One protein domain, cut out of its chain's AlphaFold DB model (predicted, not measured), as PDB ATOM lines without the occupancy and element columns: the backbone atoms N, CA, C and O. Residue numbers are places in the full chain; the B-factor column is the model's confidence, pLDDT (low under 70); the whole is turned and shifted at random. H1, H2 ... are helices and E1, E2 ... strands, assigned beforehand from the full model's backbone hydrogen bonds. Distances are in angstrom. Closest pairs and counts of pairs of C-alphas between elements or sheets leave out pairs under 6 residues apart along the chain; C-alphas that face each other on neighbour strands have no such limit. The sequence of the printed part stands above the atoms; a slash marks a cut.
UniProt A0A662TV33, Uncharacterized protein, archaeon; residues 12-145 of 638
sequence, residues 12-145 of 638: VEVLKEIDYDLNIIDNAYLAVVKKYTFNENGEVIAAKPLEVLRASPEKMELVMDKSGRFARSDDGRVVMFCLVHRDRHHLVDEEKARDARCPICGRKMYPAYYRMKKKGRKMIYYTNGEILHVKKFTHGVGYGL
ATOM      1  N   VAL A  12     177.771 140.111 168.067       90.31
ATOM      2  CA  VAL A  12     176.680 140.266 167.101       90.31
ATOM      3  C   VAL A  12     175.487 140.972 167.738       90.31
ATOM      4  O   VAL A  12     174.904 141.845 167.105       90.31
ATOM      5  N   GLU A  13     175.132 140.641 168.978       92.31
ATOM      6  CA  GLU A  13     174.048 141.319 169.698       92.31
ATOM      7  C   GLU A  13     174.373 142.787 169.953       92.31
ATOM      8  O   GLU A  13     173.557 143.650 169.639       92.31
ATOM      9  N   VAL A  14     175.592 143.091 170.409       93.19
ATOM     10  CA  VAL A  14     176.021 144.484 170.605       93.19
ATOM     11  C   VAL A  14     175.977 145.260 169.287       93.19
ATOM     12  O   VAL A  14     175.492 146.389 169.251       93.19
ATOM     13  N   LEU A  15     176.439 144.670 168.181       92.81
ATOM     14  CA  LEU A  15     176.387 145.319 166.869       92.81
ATOM     15  C   LEU A  15     174.950 145.485 166.350       92.81
ATOM     16  O   LEU A  15     174.663 146.509 165.737       92.81
ATOM     17  N   LYS A  16     174.036 144.551 166.642       92.81
ATOM     18  CA  LYS A  16     172.599 144.711 166.360       92.81
ATOM     19  C   LYS A  16     171.980 145.855 167.164       92.81
ATOM     20  O   LYS A  16     171.148 146.581 166.636       92.81
ATOM     21  N   GLU A  17     172.389 146.059 168.416       93.81
ATOM     22  CA  GLU A  17     171.936 147.220 169.196       93.81
ATOM     23  C   GLU A  17     172.445 148.543 168.605       93.81
ATOM     24  O   GLU A  17     171.709 149.530 168.564       93.81
ATOM     25  N   ILE A  18     173.689 148.569 168.113       94.81
ATOM     26  CA  ILE A  18     174.245 149.722 167.389       94.81
ATOM     27  C   ILE A  18     173.453 149.987 166.106       94.81
ATOM     28  O   ILE A  18     173.104 151.134 165.832       94.81
ATOM     29  N   ASP A  19     173.139 148.940 165.347       93.56
ATOM     30  CA  ASP A  19     172.323 149.023 164.136       93.56
ATOM     31  C   ASP A  19     170.922 149.589 164.421       93.56
ATOM     32  O   ASP A  19     170.433 150.492 163.738       93.56
ATOM     33  N   TYR A  20     170.304 149.128 165.507       94.06
ATOM     34  CA  TYR A  20     169.015 149.622 165.976       94.06
ATOM     35  C   TYR A  20     169.062 151.121 166.320       94.06
ATOM     36  O   TYR A  20     168.192 151.890 165.902       94.06
ATOM     37  N   ASP A  21     170.110 151.568 167.017       94.62
ATOM     38  CA  ASP A  21     170.310 152.983 167.347       94.62
ATOM     39  C   ASP A  21     170.517 153.858 166.101       94.62
ATOM     40  O   ASP A  21     169.972 154.965 166.028       94.62
ATOM     41  N   LEU A  22     171.260 153.363 165.103       93.38
ATOM     42  CA  LEU A  22     171.433 154.046 163.818       93.38
ATOM     43  C   LEU A  22     170.092 154.209 163.096       93.38
ATOM     44  O   LEU A  22     169.791 155.294 162.605       93.38
ATOM     45  N   ASN A  23     169.264 153.164 163.072       92.56
ATOM     46  CA  ASN A  23     167.986 153.178 162.365       92.56
ATOM     47  C   ASN A  23     166.908 154.050 163.027       92.56
ATOM     48  O   ASN A  23     166.023 154.544 162.326       92.56
ATOM     49  N   ILE A  24     166.989 154.276 164.344       92.25
ATOM     50  CA  ILE A  24     166.013 155.091 165.083       92.25
ATOM     51  C   ILE A  24     166.485 156.528 165.269       92.25
ATOM     52  O   ILE A  24     165.734 157.450 164.961       92.25
ATOM     53  N   ILE A  25     167.692 156.727 165.807       92.00
ATOM     54  CA  ILE A  25     168.176 158.034 166.289       92.00
ATOM     55  C   ILE A  25     169.249 158.619 165.356       92.00
ATOM     56  O   ILE A  25     169.614 159.786 165.495       92.00
ATOM     57  N   ASP A  26     169.765 157.831 164.407       93.75
ATOM     58  CA  ASP A  26     170.908 158.174 163.543       93.75
ATOM     59  C   ASP A  26     172.229 158.416 164.298       93.75
ATOM     60  O   ASP A  26     173.223 158.869 163.738       93.75
ATOM     61  N   ASN A  27     172.258 158.127 165.596       93.50
ATOM     62  CA  ASN A  27     173.429 158.295 166.440       93.50
ATOM     63  C   ASN A  27     173.626 157.022 167.236       93.50
ATOM     64  O   ASN A  27     172.849 156.748 168.147       93.50
ATOM     65  N   ALA A  28     174.688 156.287 166.929       94.81
ATOM     66  CA  ALA A  28     175.065 155.113 167.695       94.81
ATOM     67  C   ALA A  28     176.457 155.286 168.300       94.81
ATOM     68  O   ALA A  28     177.350 155.884 167.689       94.81
ATOM     69  N   TYR A  29     176.622 154.765 169.515       95.06
ATOM     70  CA  TYR A  29     177.859 154.867 170.279       95.06
ATOM     71  C   TYR A  29     178.332 153.480 170.702       95.06
ATOM     72  O   TYR A  29     177.732 152.848 171.571       95.06
ATOM     73  N   LEU A  30     179.435 153.021 170.116       94.81
ATOM     74  CA  LEU A  30     180.097 151.783 170.523       94.81
ATOM     75  C   LEU A  30     181.208 152.120 171.517       94.81
ATOM     76  O   LEU A  30     182.131 152.862 171.186       94.81
ATOM     77  N   ALA A  31     181.121 151.587 172.731       93.69
ATOM     78  CA  ALA A  31     182.090 151.821 173.791       93.69
ATOM     79  C   ALA A  31     182.985 150.595 173.996       93.69
ATOM     80  O   ALA A  31     182.504 149.473 174.131       93.69
ATOM     81  N   VAL A  32     184.294 150.826 174.081       93.00
ATOM     82  CA  VAL A  32     185.282 149.820 174.479       93.00
ATOM     83  C   VAL A  32     185.845 150.222 175.834       93.00
ATOM     84  O   VAL A  32     186.599 151.192 175.951       93.00
ATOM     85  N   VAL A  33     185.480 149.470 176.870       89.62
ATOM     86  CA  VAL A  33     185.981 149.682 178.229       89.62
ATOM     87  C   VAL A  33     187.410 149.175 178.294       89.62
ATOM     88  O   VAL A  33     187.691 148.028 177.955       89.62
ATOM     89  N   LYS A  34     188.336 150.029 178.733       89.06
ATOM     90  CA  LYS A  34     189.769 149.724 178.753       89.06
ATOM     91  C   LYS A  34     190.362 149.881 180.140       89.06
ATOM     92  O   LYS A  34     190.074 150.840 180.858       89.06
ATOM     93  N   LYS A  35     191.274 148.970 180.477       87.38
ATOM     94  CA  LYS A  35     192.183 149.099 181.612       87.38
ATOM     95  C   LYS A  35     193.494 149.717 181.139       87.38
ATOM     96  O   LYS A  35     194.189 149.143 180.303       87.38
ATOM     97  N   TYR A  36     193.829 150.874 181.695       86.94
ATOM     98  CA  TYR A  36     195.050 151.608 181.372       86.94
ATOM     99  C   TYR A  36     196.158 151.317 182.381       86.94
ATOM    100  O   TYR A  36     195.923 151.335 183.589       86.94
ATOM    101  N   THR A  37     197.367 151.094 181.871       85.81
ATOM    102  CA  THR A  37     198.602 150.976 182.656       85.81
ATOM    103  C   THR A  37     199.454 152.214 182.412       85.81
ATOM    104  O   THR A  37     199.587 152.646 181.265       85.81
ATOM    105  N   PHE A  38     200.009 152.793 183.477       85.69
ATOM    106  CA  PHE A  38     200.721 154.073 183.434       85.69
ATOM    107  C   PHE A  38     202.206 153.895 183.772       85.69
ATOM    108  O   PHE A  38     202.537 153.029 184.579       85.69
ATOM    109  N   ASN A  39     203.076 154.721 183.183       85.50
ATOM    110  CA  ASN A  39     204.478 154.849 183.594       85.50
ATOM    111  C   ASN A  39     204.612 155.712 184.863       85.50
ATOM    112  O   ASN A  39     203.644 156.329 185.316       85.50
ATOM    113  N   GLU A  40     205.828 155.792 185.409       78.25
ATOM    114  CA  GLU A  40     206.162 156.639 186.567       78.25
ATOM    115  C   GLU A  40     205.865 158.128 186.313       78.25
ATOM    116  O   GLU A  40     205.446 158.850 187.214       78.25
ATOM    117  N   ASN A  41     205.961 158.569 185.054       74.81
ATOM    118  CA  ASN A  41     205.646 159.934 184.627       74.81
ATOM    119  C   ASN A  41     204.134 160.213 184.483       74.81
ATOM    120  O   ASN A  41     203.742 161.358 184.237       74.81
ATOM    121  N   GLY A  42     203.278 159.200 184.657       77.00
ATOM    122  CA  GLY A  42     201.824 159.311 184.573       77.00
ATOM    123  C   GLY A  42     201.244 159.288 183.154       77.00
ATOM    124  O   GLY A  42     200.102 159.713 182.964       77.00
ATOM    125  N   GLU A  43     201.993 158.802 182.169       80.81
ATOM    126  CA  GLU A  43     201.561 158.565 180.788       80.81
ATOM    127  C   GLU A  43     201.131 157.110 180.577       80.81
ATOM    128  O   GLU A  43     201.603 156.200 181.255       80.81
ATOM    129  N   VAL A  44     200.224 156.877 179.629       83.44
ATOM    130  CA  VAL A  44     199.719 155.533 179.314       83.44
ATOM    131  C   VAL A  44     200.766 154.734 178.529       83.44
ATOM    132  O   VAL A  44     201.119 155.123 177.420       83.44
ATOM    133  N   ILE A  45     201.195 153.590 179.070       83.25
ATOM    134  CA  ILE A  45     202.072 152.623 178.381       83.25
ATOM    135  C   ILE A  45     201.236 151.613 177.589       83.25
ATOM    136  O   ILE A  45     201.552 151.280 176.452       83.25
ATOM    137  N   ALA A  46     200.166 151.106 178.204       79.81
ATOM    138  CA  ALA A  46     199.356 150.037 177.637       79.81
ATOM    139  C   ALA A  46     197.874 150.240 177.959       79.81
ATOM    140  O   ALA A  46     197.514 150.686 179.052       79.81
ATOM    141  N   ALA A  47     197.016 149.866 177.014       85.00
ATOM    142  CA  ALA A  47     195.569 149.855 177.177       85.00
ATOM    143  C   ALA A  47     195.045 148.462 176.819       85.00
ATOM    144  O   ALA A  47     195.120 148.054 175.664       85.00
ATOM    145  N   LYS A  48     194.526 147.733 177.810       86.19
ATOM    146  CA  LYS A  48     193.914 146.416 177.603       86.19
ATOM    147  C   LYS A  48     192.392 146.579 177.490       86.19
ATOM    148  O   LYS A  48     191.800 147.067 178.458       86.19
ATOM    149  N   PRO A  49     191.751 146.210 176.368       87.38
ATOM    150  CA  PRO A  49     190.293 146.178 176.278       87.38
ATOM    151  C   PRO A  49     189.750 145.102 177.227       87.38
ATOM    152  O   PRO A  49     190.301 144.006 177.316       87.38
ATOM    153  N   LEU A  50     188.716 145.453 177.983       87.94
ATOM    154  CA  LEU A  50     188.011 144.562 178.901       87.94
ATOM    155  C   LEU A  50     186.665 144.153 178.315       87.94
ATOM    156  O   LEU A  50     186.363 142.970 178.287       87.94
ATOM    157  N   GLU A  51     185.893 145.130 177.839       91.00
ATOM    158  CA  GLU A  51     184.525 144.902 177.378       91.00
ATOM    159  C   GLU A  51     184.180 145.768 176.175       91.00
ATOM    160  O   GLU A  51     184.705 146.877 176.017       91.00
ATOM    161  N   VAL A  52     183.235 145.281 175.377       92.12
ATOM    162  CA  VAL A  52     182.593 146.020 174.293       92.12
ATOM    163  C   VAL A  52     181.107 146.144 174.612       92.12
ATOM    164  O   VAL A  52     180.417 145.154 174.844       92.12
ATOM    165  N   LEU A  53     180.619 147.379 174.654       93.44
ATOM    166  CA  LEU A  53     179.274 147.712 175.104       93.44
ATOM    167  C   LEU A  53     178.639 148.726 174.158       93.44
ATOM    168  O   LEU A  53     179.301 149.642 173.667       93.44
ATOM    169  N   ARG A  54     177.324 148.627 173.981       93.31
ATOM    170  CA  ARG A  54     176.534 149.707 173.396       93.31
ATOM    171  C   ARG A  54     176.334 150.804 174.441       93.31
ATOM    172  O   ARG A  54     175.831 150.567 175.541       93.31
ATOM    173  N   ALA A  55     176.722 152.028 174.107       92.81
ATOM    174  CA  ALA A  55     176.450 153.190 174.935       92.81
ATOM    175  C   ALA A  55     175.155 153.866 174.476       92.81
ATOM    176  O   ALA A  55     175.019 154.268 173.325       92.81
ATOM    177  N   SER A  56     174.202 154.006 175.398       91.00
ATOM    178  CA  SER A  56     172.889 154.579 175.095       91.00
ATOM    179  C   SER A  56     173.010 156.023 174.571       91.00
ATOM    180  O   SER A  56     173.514 156.885 175.309       91.00
ATOM    181  N   PRO A  57     172.502 156.315 173.356       91.75
ATOM    182  CA  PRO A  57     172.538 157.655 172.767       91.75
ATOM    183  C   PRO A  57     171.835 158.715 173.619       91.75
ATOM    184  O   PRO A  57     172.255 159.863 173.642       91.75
ATOM    185  N   GLU A  58     170.820 158.331 174.398       89.38
ATOM    186  CA  GLU A  58     170.069 159.242 175.276       89.38
ATOM    187  C   GLU A  58     170.918 159.844 176.406       89.38
ATOM    188  O   GLU A  58     170.627 160.924 176.928       89.38
ATOM    189  N   LYS A  59     171.947 159.113 176.845       90.56
ATOM    190  CA  LYS A  59     172.796 159.495 177.983       90.56
ATOM    191  C   LYS A  59     174.142 160.045 177.545       90.56
ATOM    192  O   LYS A  59     174.828 160.646 178.379       90.56
ATOM    193  N   MET A  60     174.530 159.779 176.303       92.06
ATOM    194  CA  MET A  60     175.802 160.192 175.743       92.06
ATOM    195  C   MET A  60     175.689 161.597 175.162       92.06
ATOM    196  O   MET A  60     174.711 161.936 174.508       92.06
ATOM    197  N   GLU A  61     176.708 162.414 175.393       91.56
ATOM    198  CA  GLU A  61     176.810 163.746 174.824       91.56
ATOM    199  C   GLU A  61     178.186 163.957 174.190       91.56
ATOM    200  O   GLU A  61     179.221 163.642 174.784       91.56
ATOM    201  N   LEU A  62     178.200 164.532 172.993       91.75
ATOM    202  CA  LEU A  62     179.393 165.059 172.345       91.75
ATOM    203  C   LEU A  62     179.878 166.301 173.096       91.75
ATOM    204  O   LEU A  62     179.097 167.197 173.425       91.75
ATOM    205  N   VAL A  63     181.180 166.366 173.350       91.88
ATOM    206  CA  VAL A  63     181.841 167.566 173.862       91.88
ATOM    207  C   VAL A  63     182.384 168.326 172.662       91.88
ATOM    208  O   VAL A  63     183.369 167.907 172.050       91.88
ATOM    209  N   MET A  64     181.721 169.420 172.301       90.31
ATOM    210  CA  MET A  64     182.106 170.265 171.175       90.31
ATOM    211  C   MET A  64     181.715 171.722 171.407       90.31
ATOM    212  O   MET A  64     180.767 171.993 172.145       90.31
ATOM    213  N   ASP A  65     182.443 172.635 170.763       88.69
ATOM    214  CA  ASP A  65     182.084 174.053 170.730       88.69
ATOM    215  C   ASP A  65     180.916 174.314 169.757       88.69
ATOM    216  O   ASP A  65     180.542 173.459 168.947       88.69
ATOM    217  N   LYS A  66     180.342 175.522 169.800       84.38
ATOM    218  CA  LYS A  66     179.301 175.968 168.848       84.38
ATOM    219  C   LYS A  66     179.727 175.917 167.378       84.38
ATOM    220  O   LYS A  66     178.867 175.882 166.505       84.38
ATOM    221  N   SER A  67     181.028 175.922 167.097       82.62
ATOM    222  CA  SER A  67     181.578 175.784 165.744       82.62
ATOM    223  C   SER A  67     181.679 174.322 165.294       82.62
ATOM    224  O   SER A  67     182.089 174.054 164.167       82.62
ATOM    225  N   GLY A  68     181.317 173.370 166.156       82.25
ATOM    226  CA  GLY A  68     181.350 171.942 165.882       82.25
ATOM    227  C   GLY A  68     182.722 171.290 166.069       82.25
ATOM    228  O   GLY A  68     182.914 170.141 165.678       82.25
ATOM    229  N   ARG A  69     183.696 171.974 166.676       85.81
ATOM    230  CA  ARG A  69     185.017 171.401 166.960       85.81
ATOM    231  C   ARG A  69     184.968 170.574 168.236       85.81
ATOM    232  O   ARG A  69     184.607 171.061 169.307       85.81
ATOM    233  N   PHE A  70     185.371 169.314 168.117       87.38
ATOM    234  CA  PHE A  70     185.389 168.369 169.228       87.38
ATOM    235  C   PHE A  70     186.393 168.741 170.323       87.38
ATOM    236  O   PHE A  70     187.414 169.380 170.070       87.38
ATOM    237  N   ALA A  71     186.103 168.271 171.537       87.81
ATOM    238  CA  ALA A  71     186.898 168.457 172.746       87.81
ATOM    239  C   ALA A  71     187.157 169.919 173.131       87.81
ATOM    240  O   ALA A  71     188.108 170.213 173.857       87.81
ATOM    241  N   ARG A  72     186.298 170.838 172.684       89.81
ATOM    242  CA  ARG A  72     186.358 172.259 173.033       89.81
ATOM    243  C   ARG A  72     185.112 172.706 173.784       89.81
ATOM    244  O   ARG A  72     184.040 172.125 173.642       89.81
ATOM    245  N   SER A  73     185.303 173.726 174.610       87.81
ATOM    246  CA  SER A  73     184.235 174.505 175.230       87.81
ATOM    247  C   SER A  73     183.878 175.698 174.342       87.81
ATOM    248  O   SER A  73     184.666 176.092 173.482       87.81
ATOM    249  N   ASP A  74     182.734 176.326 174.604       84.31
ATOM    250  CA  ASP A  74     182.274 177.533 173.901       84.31
ATOM    251  C   ASP A  74     183.269 178.703 173.995       84.31
ATOM    252  O   ASP A  74     183.323 179.539 173.098       84.31
ATOM    253  N   ASP A  75     184.104 178.721 175.038       80.69
ATOM    254  CA  ASP A  75     185.174 179.710 175.233       80.69
ATOM    255  C   ASP A  75     186.425 179.439 174.365       80.69
ATOM    256  O   ASP A  75     187.456 180.080 174.547       80.69
ATOM    257  N   GLY A  76     186.406 178.422 173.496       81.00
ATOM    258  CA  GLY A  76     187.541 178.025 172.651       81.00
ATOM    259  C   GLY A  76     188.625 177.193 173.351       81.00
ATOM    260  O   GLY A  76     189.498 176.643 172.676       81.00
ATOM    261  N   ARG A  77     188.547 177.040 174.680       87.75
ATOM    262  CA  ARG A  77     189.449 176.210 175.498       87.75
ATOM    263  C   ARG A  77     189.188 174.716 175.314       87.75
ATOM    264  O   ARG A  77     188.049 174.297 175.102       87.75
ATOM    265  N   VAL A  78     190.232 173.905 175.448       90.62
ATOM    266  CA  VAL A  78     190.175 172.444 175.328       90.62
ATOM    267  C   VAL A  78     189.673 171.837 176.636       90.62
ATOM    268  O   VAL A  78     190.168 172.147 177.722       90.62
ATOM    269  N   VAL A  79     188.679 170.957 176.535       92.06
ATOM    270  CA  VAL A  79     188.128 170.211 177.666       92.06
ATOM    271  C   VAL A  79     188.987 168.974 177.888       92.06
ATOM    272  O   VAL A  79     188.966 168.038 177.090       92.06
ATOM    273  N   MET A  80     189.730 168.956 178.986       92.56
ATOM    274  CA  MET A  80     190.657 167.883 179.337       92.56
ATOM    275  C   MET A  80     190.148 167.118 180.560       92.56
ATOM    276  O   MET A  80     189.590 167.709 181.484       92.56
ATOM    277  N   PHE A  81     190.374 165.806 180.623       92.88
ATOM    278  CA  PHE A  81     190.044 164.977 181.789       92.88
ATOM    279  C   PHE A  81     191.151 163.961 182.107       92.88
ATOM    280  O   PHE A  81     192.049 163.712 181.301       92.88
ATOM    281  N   CYS A  82     191.111 163.381 183.308       90.00
ATOM    282  CA  CYS A  82     192.032 162.321 183.718       90.00
ATOM    283  C   CYS A  82     191.376 160.943 183.548       90.00
ATOM    284  O   CYS A  82     190.250 160.738 183.992       90.00
ATOM    285  N   LEU A  83     192.100 159.963 182.990       86.88
ATOM    286  CA  LEU A  83     191.589 158.597 182.775       86.88
ATOM    287  C   LEU A  83     191.223 157.850 184.072       86.88
ATOM    288  O   LEU A  83     190.451 156.890 184.023       86.88
ATOM    289  N   VAL A  84     191.766 158.279 185.218       87.19
ATOM    290  CA  VAL A  84     191.442 157.729 186.547       87.19
ATOM    291  C   VAL A  84     190.301 158.504 187.204       87.19
ATOM    292  O   VAL A  84     189.318 157.909 187.635       87.19
ATOM    293  N   HIS A  85     190.401 159.834 187.230       87.06
ATOM    294  CA  HIS A  85     189.382 160.727 187.788       87.06
ATOM    295  C   HIS A  85     188.467 161.248 186.678       87.06
ATOM    296  O   HIS A  85     188.560 162.401 186.254       87.06
ATOM    297  N   ARG A  86     187.608 160.358 186.168       87.12
ATOM    298  CA  ARG A  86     186.721 160.631 185.024       87.12
ATOM    299  C   ARG A  86     185.505 161.487 185.361       87.12
ATOM    300  O   ARG A  86     184.734 161.808 184.466       87.12
ATOM    301  N   ASP A  87     185.300 161.802 186.635       87.25
ATOM    302  CA  ASP A  87     184.170 162.574 187.152       87.25
ATOM    303  C   ASP A  87     184.360 164.094 187.023       87.25
ATOM    304  O   ASP A  87     183.424 164.859 187.262       87.25
ATOM    305  N   ARG A  88     185.565 164.543 186.654       85.19
ATOM    306  CA  ARG A  88     185.941 165.958 186.570       85.19
ATOM    307  C   ARG A  88     186.609 166.268 185.237       85.19
ATOM    308  O   ARG A  88     187.301 165.430 184.665       85.19
ATOM    309  N   HIS A  89     186.430 167.503 184.782       88.00
ATOM    310  CA  HIS A  89     187.140 168.059 183.635       88.00
ATOM    311  C   HIS A  89     187.839 169.360 184.036       88.00
ATOM    312  O   HIS A  89     187.443 170.020 184.998       88.00
ATOM    313  N   HIS A  90     188.859 169.728 183.273       87.25
ATOM    314  CA  HIS A  90     189.563 170.993 183.383       87.25
ATOM    315  C   HIS A  90     189.602 171.659 182.010       87.25
ATOM    316  O   HIS A  90     189.810 170.995 180.994       87.25
ATOM    317  N   LEU A  91     189.378 172.970 181.987       88.62
ATOM    318  CA  LEU A  91     189.488 173.780 180.781       88.62
ATOM    319  C   LEU A  91     190.919 174.291 180.676       88.62
ATOM    320  O   LEU A  91     191.410 174.925 181.610       88.62
ATOM    321  N   VAL A  92     191.575 174.002 179.558       87.62
ATOM    322  CA  VAL A  92     192.972 174.369 179.316       87.62
ATOM    323  C   VAL A  92     193.071 175.087 177.976       87.62
ATOM    324  O   VAL A  92     192.371 174.734 177.027       87.62
ATOM    325  N   ASP A  93     193.926 176.101 177.894       85.69
ATOM    326  CA  ASP A  93     194.227 176.762 176.625       85.69
ATOM    327  C   ASP A  93     194.905 175.779 175.660       85.69
ATOM    328  O   ASP A  93     195.623 174.868 176.079       85.69
ATOM    329  N   GLU A  94     194.681 175.955 174.359       80.56
ATOM    330  CA  GLU A  94     195.110 175.003 173.325       80.56
ATOM    331  C   GLU A  94     196.622 174.727 173.348       80.56
ATOM    332  O   GLU A  94     197.043 173.574 173.248       80.56
ATOM    333  N   GLU A  95     197.432 175.758 173.587       79.94
ATOM    334  CA  GLU A  95     198.894 175.655 173.674       79.94
ATOM    335  C   GLU A  95     199.357 174.773 174.840       79.94
ATOM    336  O   GLU A  95     200.326 174.028 174.721       79.94
ATOM    337  N   LYS A  96     198.633 174.811 175.964       81.19
ATOM    338  CA  LYS A  96     198.972 174.080 177.196       81.19
ATOM    339  C   LYS A  96     198.275 172.725 177.293       81.19
ATOM    340  O   LYS A  96     198.518 171.972 178.234       81.19
ATOM    341  N   ALA A  97     197.410 172.389 176.335       79.56
ATOM    342  CA  ALA A  97     196.625 171.160 176.369       79.56
ATOM    343  C   ALA A  97     197.499 169.896 176.278       79.56
ATOM    344  O   ALA A  97     197.156 168.876 176.873       79.56
ATOM    345  N   ARG A  98     198.643 169.948 175.579       78.44
ATOM    346  CA  ARG A  98     199.545 168.788 175.422       78.44
ATOM    347  C   ARG A  98     200.225 168.367 176.726       78.44
ATOM    348  O   ARG A  98     200.387 167.167 176.960       78.44
ATOM    349  N   ASP A  99     200.542 169.339 177.576       82.81
ATOM    350  CA  ASP A  99     201.275 169.145 178.834       82.81
ATOM    351  C   ASP A  99     200.365 169.209 180.069       82.81
ATOM    352  O   ASP A  99     200.830 169.233 181.211       82.81
ATOM    353  N   ALA A 100     199.046 169.220 179.858       85.44
ATOM    354  CA  ALA A 100     198.071 169.278 180.933       85.44
ATOM    355  C   ALA A 100     198.182 168.048 181.853       85.44
ATOM    356  O   ALA A 100     198.064 166.895 181.420       85.44
ATOM    357  N   ARG A 101     198.360 168.301 183.154       87.44
ATOM    358  CA  ARG A 101     198.425 167.277 184.206       87.44
ATOM    359  C   ARG A 101     197.258 167.401 185.175       87.44
ATOM    360  O   ARG A 101     196.772 168.490 185.467       87.44
ATOM    361  N   CYS A 102     196.817 166.259 185.692       85.88
ATOM    362  CA  CYS A 102     195.716 166.182 186.637       85.88
ATOM    363  C   CYS A 102     196.120 166.805 187.986       85.88
ATOM    364  O   CYS A 102     197.108 166.353 188.568       85.88
ATOM    365  N   PRO A 103     195.327 167.729 188.557       84.50
ATOM    366  CA  PRO A 103     195.632 168.335 189.858       84.50
ATOM    367  C   PRO A 103     195.585 167.368 191.049       84.50
ATOM    368  O   PRO A 103     196.094 167.687 192.114       84.50
ATOM    369  N   ILE A 104     194.937 166.207 190.893       84.81
ATOM    370  CA  ILE A 104     194.713 165.244 191.984       84.81
ATOM    371  C   ILE A 104     195.812 164.178 192.015       84.81
ATOM    372  O   ILE A 104     196.298 163.825 193.081       84.81
ATOM    373  N   CYS A 105     196.189 163.637 190.851       84.88
ATOM    374  CA  CYS A 105     197.144 162.523 190.759       84.88
ATOM    375  C   CYS A 105     198.396 162.814 189.924       84.88
ATOM    376  O   CYS A 105     199.193 161.904 189.719       84.88
ATOM    377  N   GLY A 106     198.556 164.022 189.375       82.81
ATOM    378  CA  GLY A 106     199.739 164.421 188.598       82.81
ATOM    379  C   GLY A 106     199.900 163.752 187.224       82.81
ATOM    380  O   GLY A 106     200.859 164.053 186.511       82.81
ATOM    381  N   ARG A 107     198.977 162.862 186.829       86.44
ATOM    382  CA  ARG A 107     199.016 162.121 185.554       86.44
ATOM    383  C   ARG A 107     198.610 162.980 184.362       86.44
ATOM    384  O   ARG A 107     197.856 163.941 184.523       86.44
ATOM    385  N   LYS A 108     199.045 162.586 183.163       89.12
ATOM    386  CA  LYS A 108     198.704 163.264 181.908       89.12
ATOM    387  C   LYS A 108     197.196 163.248 181.663       89.12
ATOM    388  O   LYS A 108     196.521 162.239 181.892       89.12
ATOM    389  N   MET A 109     196.669 164.384 181.228       90.25
ATOM    390  CA  MET A 109     195.264 164.538 180.877       90.25
ATOM    391  C   MET A 109     195.041 164.306 179.386       90.25
ATOM    392  O   MET A 109     195.937 164.496 178.570       90.25
ATOM    393  N   TYR A 110     193.817 163.922 179.035       90.12
ATOM    394  CA  TYR A 110     193.408 163.661 177.661       90.12
ATOM    395  C   TYR A 110     192.194 164.513 177.286       90.12
ATOM    396  O   TYR A 110     191.366 164.803 178.154       90.12
ATOM    397  N   PRO A 111     192.057 164.898 176.007       92.50
ATOM    398  CA  PRO A 111     190.885 165.614 175.524       92.50
ATOM    399  C   PRO A 111     189.622 164.757 175.658       92.50
ATOM    400  O   PRO A 111     189.601 163.577 175.280       92.50
ATOM    401  N   ALA A 112     188.570 165.366 176.205       93.50
ATOM    402  CA  ALA A 112     187.250 164.773 176.346       93.50
ATOM    403  C   ALA A 112     186.454 164.983 175.057       93.50
ATOM    404  O   ALA A 112     186.057 166.102 174.761       93.50
ATOM    405  N   TYR A 113     186.199 163.912 174.310       92.25
ATOM    406  CA  TYR A 113     185.364 163.962 173.101       92.25
ATOM    407  C   TYR A 113     183.900 163.665 173.415       92.25
ATOM    408  O   TYR A 113     182.997 164.194 172.767       92.25
ATOM    409  N   TYR A 114     183.672 162.845 174.439       93.81
ATOM    410  CA  TYR A 114     182.353 162.382 174.835       93.81
ATOM    411  C   TYR A 114     182.191 162.506 176.347       93.81
ATOM    412  O   TYR A 114     183.159 162.396 177.109       93.81
ATOM    413  N   ARG A 115     180.954 162.702 176.800       93.06
ATOM    414  CA  ARG A 115     180.583 162.608 178.212       93.06
ATOM    415  C   ARG A 115     179.265 161.864 178.375       93.06
ATOM    416  O   ARG A 115     178.346 162.054 177.592       93.06
ATOM    417  N   MET A 116     179.151 161.062 179.423       92.00
ATOM    418  CA  MET A 116     177.938 160.311 179.736       92.00
ATOM    419  C   MET A 116     177.332 160.776 181.060       92.00
ATOM    420  O   MET A 116     178.034 160.899 182.069       92.00
ATOM    421  N   LYS A 117     176.012 160.973 181.079       88.25
ATOM    422  CA  LYS A 117     175.243 161.283 182.293       88.25
ATOM    423  C   LYS A 117     175.058 160.034 183.161       88.25
ATOM    424  O   LYS A 117     174.362 159.097 182.769       88.25
ATOM    425  N   LYS A 118     175.609 160.033 184.380       81.25
ATOM    426  CA  LYS A 118     175.314 159.021 185.412       81.25
ATOM    427  C   LYS A 118     174.211 159.521 186.354       81.25
ATOM    428  O   LYS A 118     174.008 160.726 186.522       81.25
ATOM    429  N   LYS A 119     173.488 158.594 187.002       71.25
ATOM    430  CA  LYS A 119     172.511 158.927 188.056       71.25
ATOM    431  C   LYS A 119     173.184 159.821 189.117       71.25
ATOM    432  O   LYS A 119     174.256 159.480 189.612       71.25
ATOM    433  N   GLY A 120     172.566 160.963 189.440       64.06
ATOM    434  CA  GLY A 120     173.063 161.907 190.454       64.06
ATOM    435  C   GLY A 120     173.928 163.072 189.944       64.06
ATOM    436  O   GLY A 120     174.809 163.518 190.671       64.06
ATOM    437  N   ARG A 121     173.703 163.569 188.713       62.28
ATOM    438  CA  ARG A 121     174.413 164.717 188.086       62.28
ATOM    439  C   ARG A 121     175.928 164.542 187.876       62.28
ATOM    440  O   ARG A 121     176.584 165.480 187.433       62.28
ATOM    441  N   LYS A 122     176.493 163.364 188.147       78.56
ATOM    442  CA  LYS A 122     177.900 163.069 187.844       78.56
ATOM    443  C   LYS A 122     178.052 162.762 186.355       78.56
ATOM    444  O   LYS A 122     177.336 161.911 185.826       78.56
ATOM    445  N   MET A 123     178.983 163.447 185.701       86.62
ATOM    446  CA  MET A 123     179.352 163.204 184.306       86.62
ATOM    447  C   MET A 123     180.592 162.318 184.267       86.62
ATOM    448  O   MET A 123     181.484 162.495 185.090       86.62
ATOM    449  N   ILE A 124     180.644 161.372 183.333       91.12
ATOM    450  CA  ILE A 124     181.842 160.568 183.067       91.12
ATOM    451  C   ILE A 124     182.373 160.961 181.698       91.12
ATOM    452  O   ILE A 124     181.631 160.887 180.724       91.12
ATOM    453  N   TYR A 125     183.636 161.371 181.629       92.69
ATOM    454  CA  TYR A 125     184.285 161.769 180.381       92.69
ATOM    455  C   TYR A 125     185.015 160.597 179.711       92.69
ATOM    456  O   TYR A 125     185.550 159.708 180.386       92.69
ATOM    457  N   TYR A 126     185.035 160.626 178.379       93.00
ATOM    458  CA  TYR A 126     185.678 159.633 177.523       93.00
ATOM    459  C   TYR A 126     186.459 160.303 176.392       93.00
ATOM    460  O   TYR A 126     186.136 161.405 175.931       93.00
ATOM    461  N   THR A 127     187.492 159.610 175.925       91.38
ATOM    462  CA  THR A 127     188.344 160.065 174.819       91.38
ATOM    463  C   THR A 127     187.969 159.390 173.488       91.38
ATOM    464  O   THR A 127     187.236 158.404 173.473       91.38
ATOM    465  N   ASN A 128     188.488 159.893 172.361       86.88
ATOM    466  CA  ASN A 128     188.198 159.400 170.999       86.88
ATOM    467  C   ASN A 128     188.529 157.900 170.808       86.88
ATOM    468  O   ASN A 128     187.904 157.187 170.036       86.88
ATOM    469  N   GLY A 129     189.507 157.379 171.552       86.50
ATOM    470  CA  GLY A 129     189.876 155.963 171.479       86.50
ATOM    471  C   GLY A 129     188.962 155.006 172.253       86.50
ATOM    472  O   GLY A 129     189.179 153.799 172.175       86.50
ATOM    473  N   GLU A 130     188.013 155.496 173.049       90.38
ATOM    474  CA  GLU A 130     187.142 154.653 173.887       90.38
ATOM    475  C   GLU A 130     185.733 154.512 173.326       90.38
ATOM    476  O   GLU A 130     185.100 153.482 173.535       90.38
ATOM    477  N   ILE A 131     185.245 155.538 172.632       94.19
ATOM    478  CA  ILE A 131     183.895 155.573 172.081       94.19
ATOM    479  C   ILE A 131     183.986 155.874 170.595       94.19
ATOM    480  O   ILE A 131     184.628 156.843 170.194       94.19
ATOM    481  N   LEU A 132     183.300 155.065 169.801       93.88
ATOM    482  CA  LEU A 132     183.050 155.329 168.397       93.88
ATOM    483  C   LEU A 132     181.646 155.899 168.239       93.88
ATOM    484  O   LEU A 132     180.676 155.249 168.618       93.88
ATOM    485  N   HIS A 133     181.544 157.088 167.649       93.31
ATOM    486  CA  HIS A 133     180.271 157.664 167.216       93.31
ATOM    487  C   HIS A 133     180.079 157.434 165.720       93.31
ATOM    488  O   HIS A 133     180.938 157.802 164.917       93.31
ATOM    489  N   VAL A 134     178.953 156.825 165.360       92.56
ATOM    490  CA  VAL A 134     178.601 156.480 163.980       92.56
ATOM    491  C   VAL A 134     177.228 157.042 163.647       92.56
ATOM    492  O   VAL A 134     176.375 157.181 164.526       92.56
ATOM    493  N   LYS A 135     177.046 157.363 162.366       92.50
ATOM    494  CA  LYS A 135     175.815 157.886 161.774       92.50
ATOM    495  C   LYS A 135     175.554 157.205 160.437       92.50
ATOM    496  O   LYS A 135     176.518 156.794 159.782       92.50
ATOM    497  N   LYS A 136     174.281 157.102 160.055       90.31
ATOM    498  CA  LYS A 136     173.804 156.401 158.854       90.31
ATOM    499  C   LYS A 136     173.164 157.354 157.841       90.31
ATOM    500  O   LYS A 136     173.537 157.342 156.675       90.31
ATOM    501  N   PHE A 137     172.221 158.183 158.271       89.50
ATOM    502  CA  PHE A 137     171.394 159.017 157.398       89.50
ATOM    503  C   PHE A 137     171.990 160.409 157.178       89.50
ATOM    504  O   PHE A 137     171.913 160.948 156.072       89.50
ATOM    505  N   THR A 138     172.617 161.000 158.197       86.38
ATOM    506  CA  THR A 138     173.168 162.359 158.105       86.38
ATOM    507  C   THR A 138     174.692 162.426 158.198       86.38
ATOM    508  O   THR A 138     175.352 161.723 158.965       86.38
ATOM    509  N   HIS A 139     175.264 163.358 157.430       78.81
ATOM    510  CA  HIS A 139     176.707 163.441 157.177       78.81
ATOM    511  C   HIS A 139     177.366 164.728 157.721       78.81
ATOM    512  O   HIS A 139     178.525 164.998 157.424       78.81
ATOM    513  N   GLY A 140     176.653 165.524 158.532       79.38
ATOM    514  CA  GLY A 140     177.166 166.778 159.112       79.38
ATOM    515  C   GLY A 140     178.179 166.592 160.252       79.38
ATOM    516  O   GLY A 140     178.493 165.472 160.647       79.38
ATOM    517  N   VAL A 141     178.676 167.683 160.835       82.62
ATOM    518  CA  VAL A 141     179.506 167.635 162.055       82.62
ATOM    519  C   VAL A 141     178.601 167.556 163.290       82.62
ATOM    520  O   VAL A 141     177.568 168.216 163.343       82.62
ATOM    521  N   GLY A 142     178.973 166.747 164.285       86.75
ATOM    522  CA  GLY A 142     178.167 166.542 165.492       86.75
ATOM    523  C   GLY A 142     177.106 165.457 165.325       86.75
ATOM    524  O   GLY A 142     177.349 164.452 164.650       86.75
ATOM    525  N   TYR A 143     175.949 165.642 165.964       89.69
ATOM    526  CA  TYR A 143     174.872 164.649 165.984       89.69
ATOM    527  C   TYR A 143     174.223 164.451 164.619       89.69
ATOM    528  O   TYR A 143     174.191 165.352 163.782       89.69
ATOM    529  N   GLY A 144     173.700 163.248 164.415       88.31
ATOM    530  CA  GLY A 144     172.787 162.954 163.331       88.31
ATOM    531  C   GLY A 144     171.341 163.305 163.647       88.31
ATOM    532  O   GLY A 144     170.986 163.486 164.816       88.31
ATOM    533  N   LEU A 145     170.523 163.421 162.602       89.00
ATOM    534  CA  LEU A 145     169.086 163.648 162.734       89.00
ATOM    535  C   LEU A 145     168.341 162.322 162.550       89.00
ATOM    536  O   LEU A 145     168.532 161.670 161.523       89.00
TER     537      LEU A 145
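This is residues 12 to 145 of the 638 residues of an uncharacterized protein of archaeon (UniProt A0A662TV33). A long strand hairpin, E1 and E2, runs along one side of the domain, with the helix H1 packed over one end of it and the short strand E8 beside E1. Two small sheets, E3 E6 E7 near the middle and the hairpin E4 and E5 beyond it, lie on the other side with long loops. The printed part has 134 residues, with one named helix and eight named strands in the order H1 E1 E2 E3 E4 E5 E6 E7 E8; the class is mixed, helices and strands, with under half of the residues in named elements. The sheets run E2 - E1 - E8, E3 - E6 - E7 and E4 - E5, all antiparallel. The whole is compact, with a radius of gyration of the C-alphas of 15.5 A and spans of 44 by 34 by 28 A.

Find C-alpha 12 at (176.680, 140.266, 167.101); from there H1, residues 12 to 25, runs 19.7 A. Next come E1, residues 28 to 38, 30.1 A long, and E2, residues 44 to 55, 23.8 A, which bends by 73 degrees at residue 52. Read on to E3, residues 60 to 62, E4, residues 78 to 81, E5, residues 89 to 92, E6, residues 114 to 117, and E7, residues 123 to 126. E8, residues 131 to 134, ends at C-alpha 134, (178.601, 156.480, 163.980).

Begin with the sheet E2 E1 E8, only just strongly twisted, its C-alphas up to 4.4 A off its best plane. In the hairpin E1 and E2 look for N 33 and O 51, 2.8 A apart; between E1 and E8 N 30 and O 132 are 3.0 A apart. H1 is on one face of this sheet, two layers, a helix layer over a strand layer, at a height over the sheet of 8.0 A; it runs along the strands, at 10 degrees to E1 on the local plane. The closest C-alphas of H1 and E2 are those of Val 14 and Arg 54, 5.9 A. Every O i to N i+4 pair in H1 is within hydrogen-bond range. Tyr 114 and Ile 131 are the closest C-alphas of E6 and E8, 7.5 A. In the second sheet, N 61 and O 115 of E3 and E6 are 2.8 A apart, and N 116 and O 124 of the hairpin E6 and E7 2.8 A. The closest C-alphas of E4 and E7 are those of Phe 81 and Tyr 125, 6.7 A. In the hairpin E4 and E5, N 80 and O 90 are 2.9 A apart. Residues 80 to 81 of E4 also pair, antiparallel, with residues 110 to 111. H1 and E5 are apart.

The two C-alphas farthest apart, those of Ile 24 and Glu 40, are 45.6 A from each other. The printed part has no cut. The links E3 to E4, 15 residues, and E5 to E6, 21 residues, are long. The mean pLDDT of the printed part is 87.8, and residues 120 to 121 are under 70.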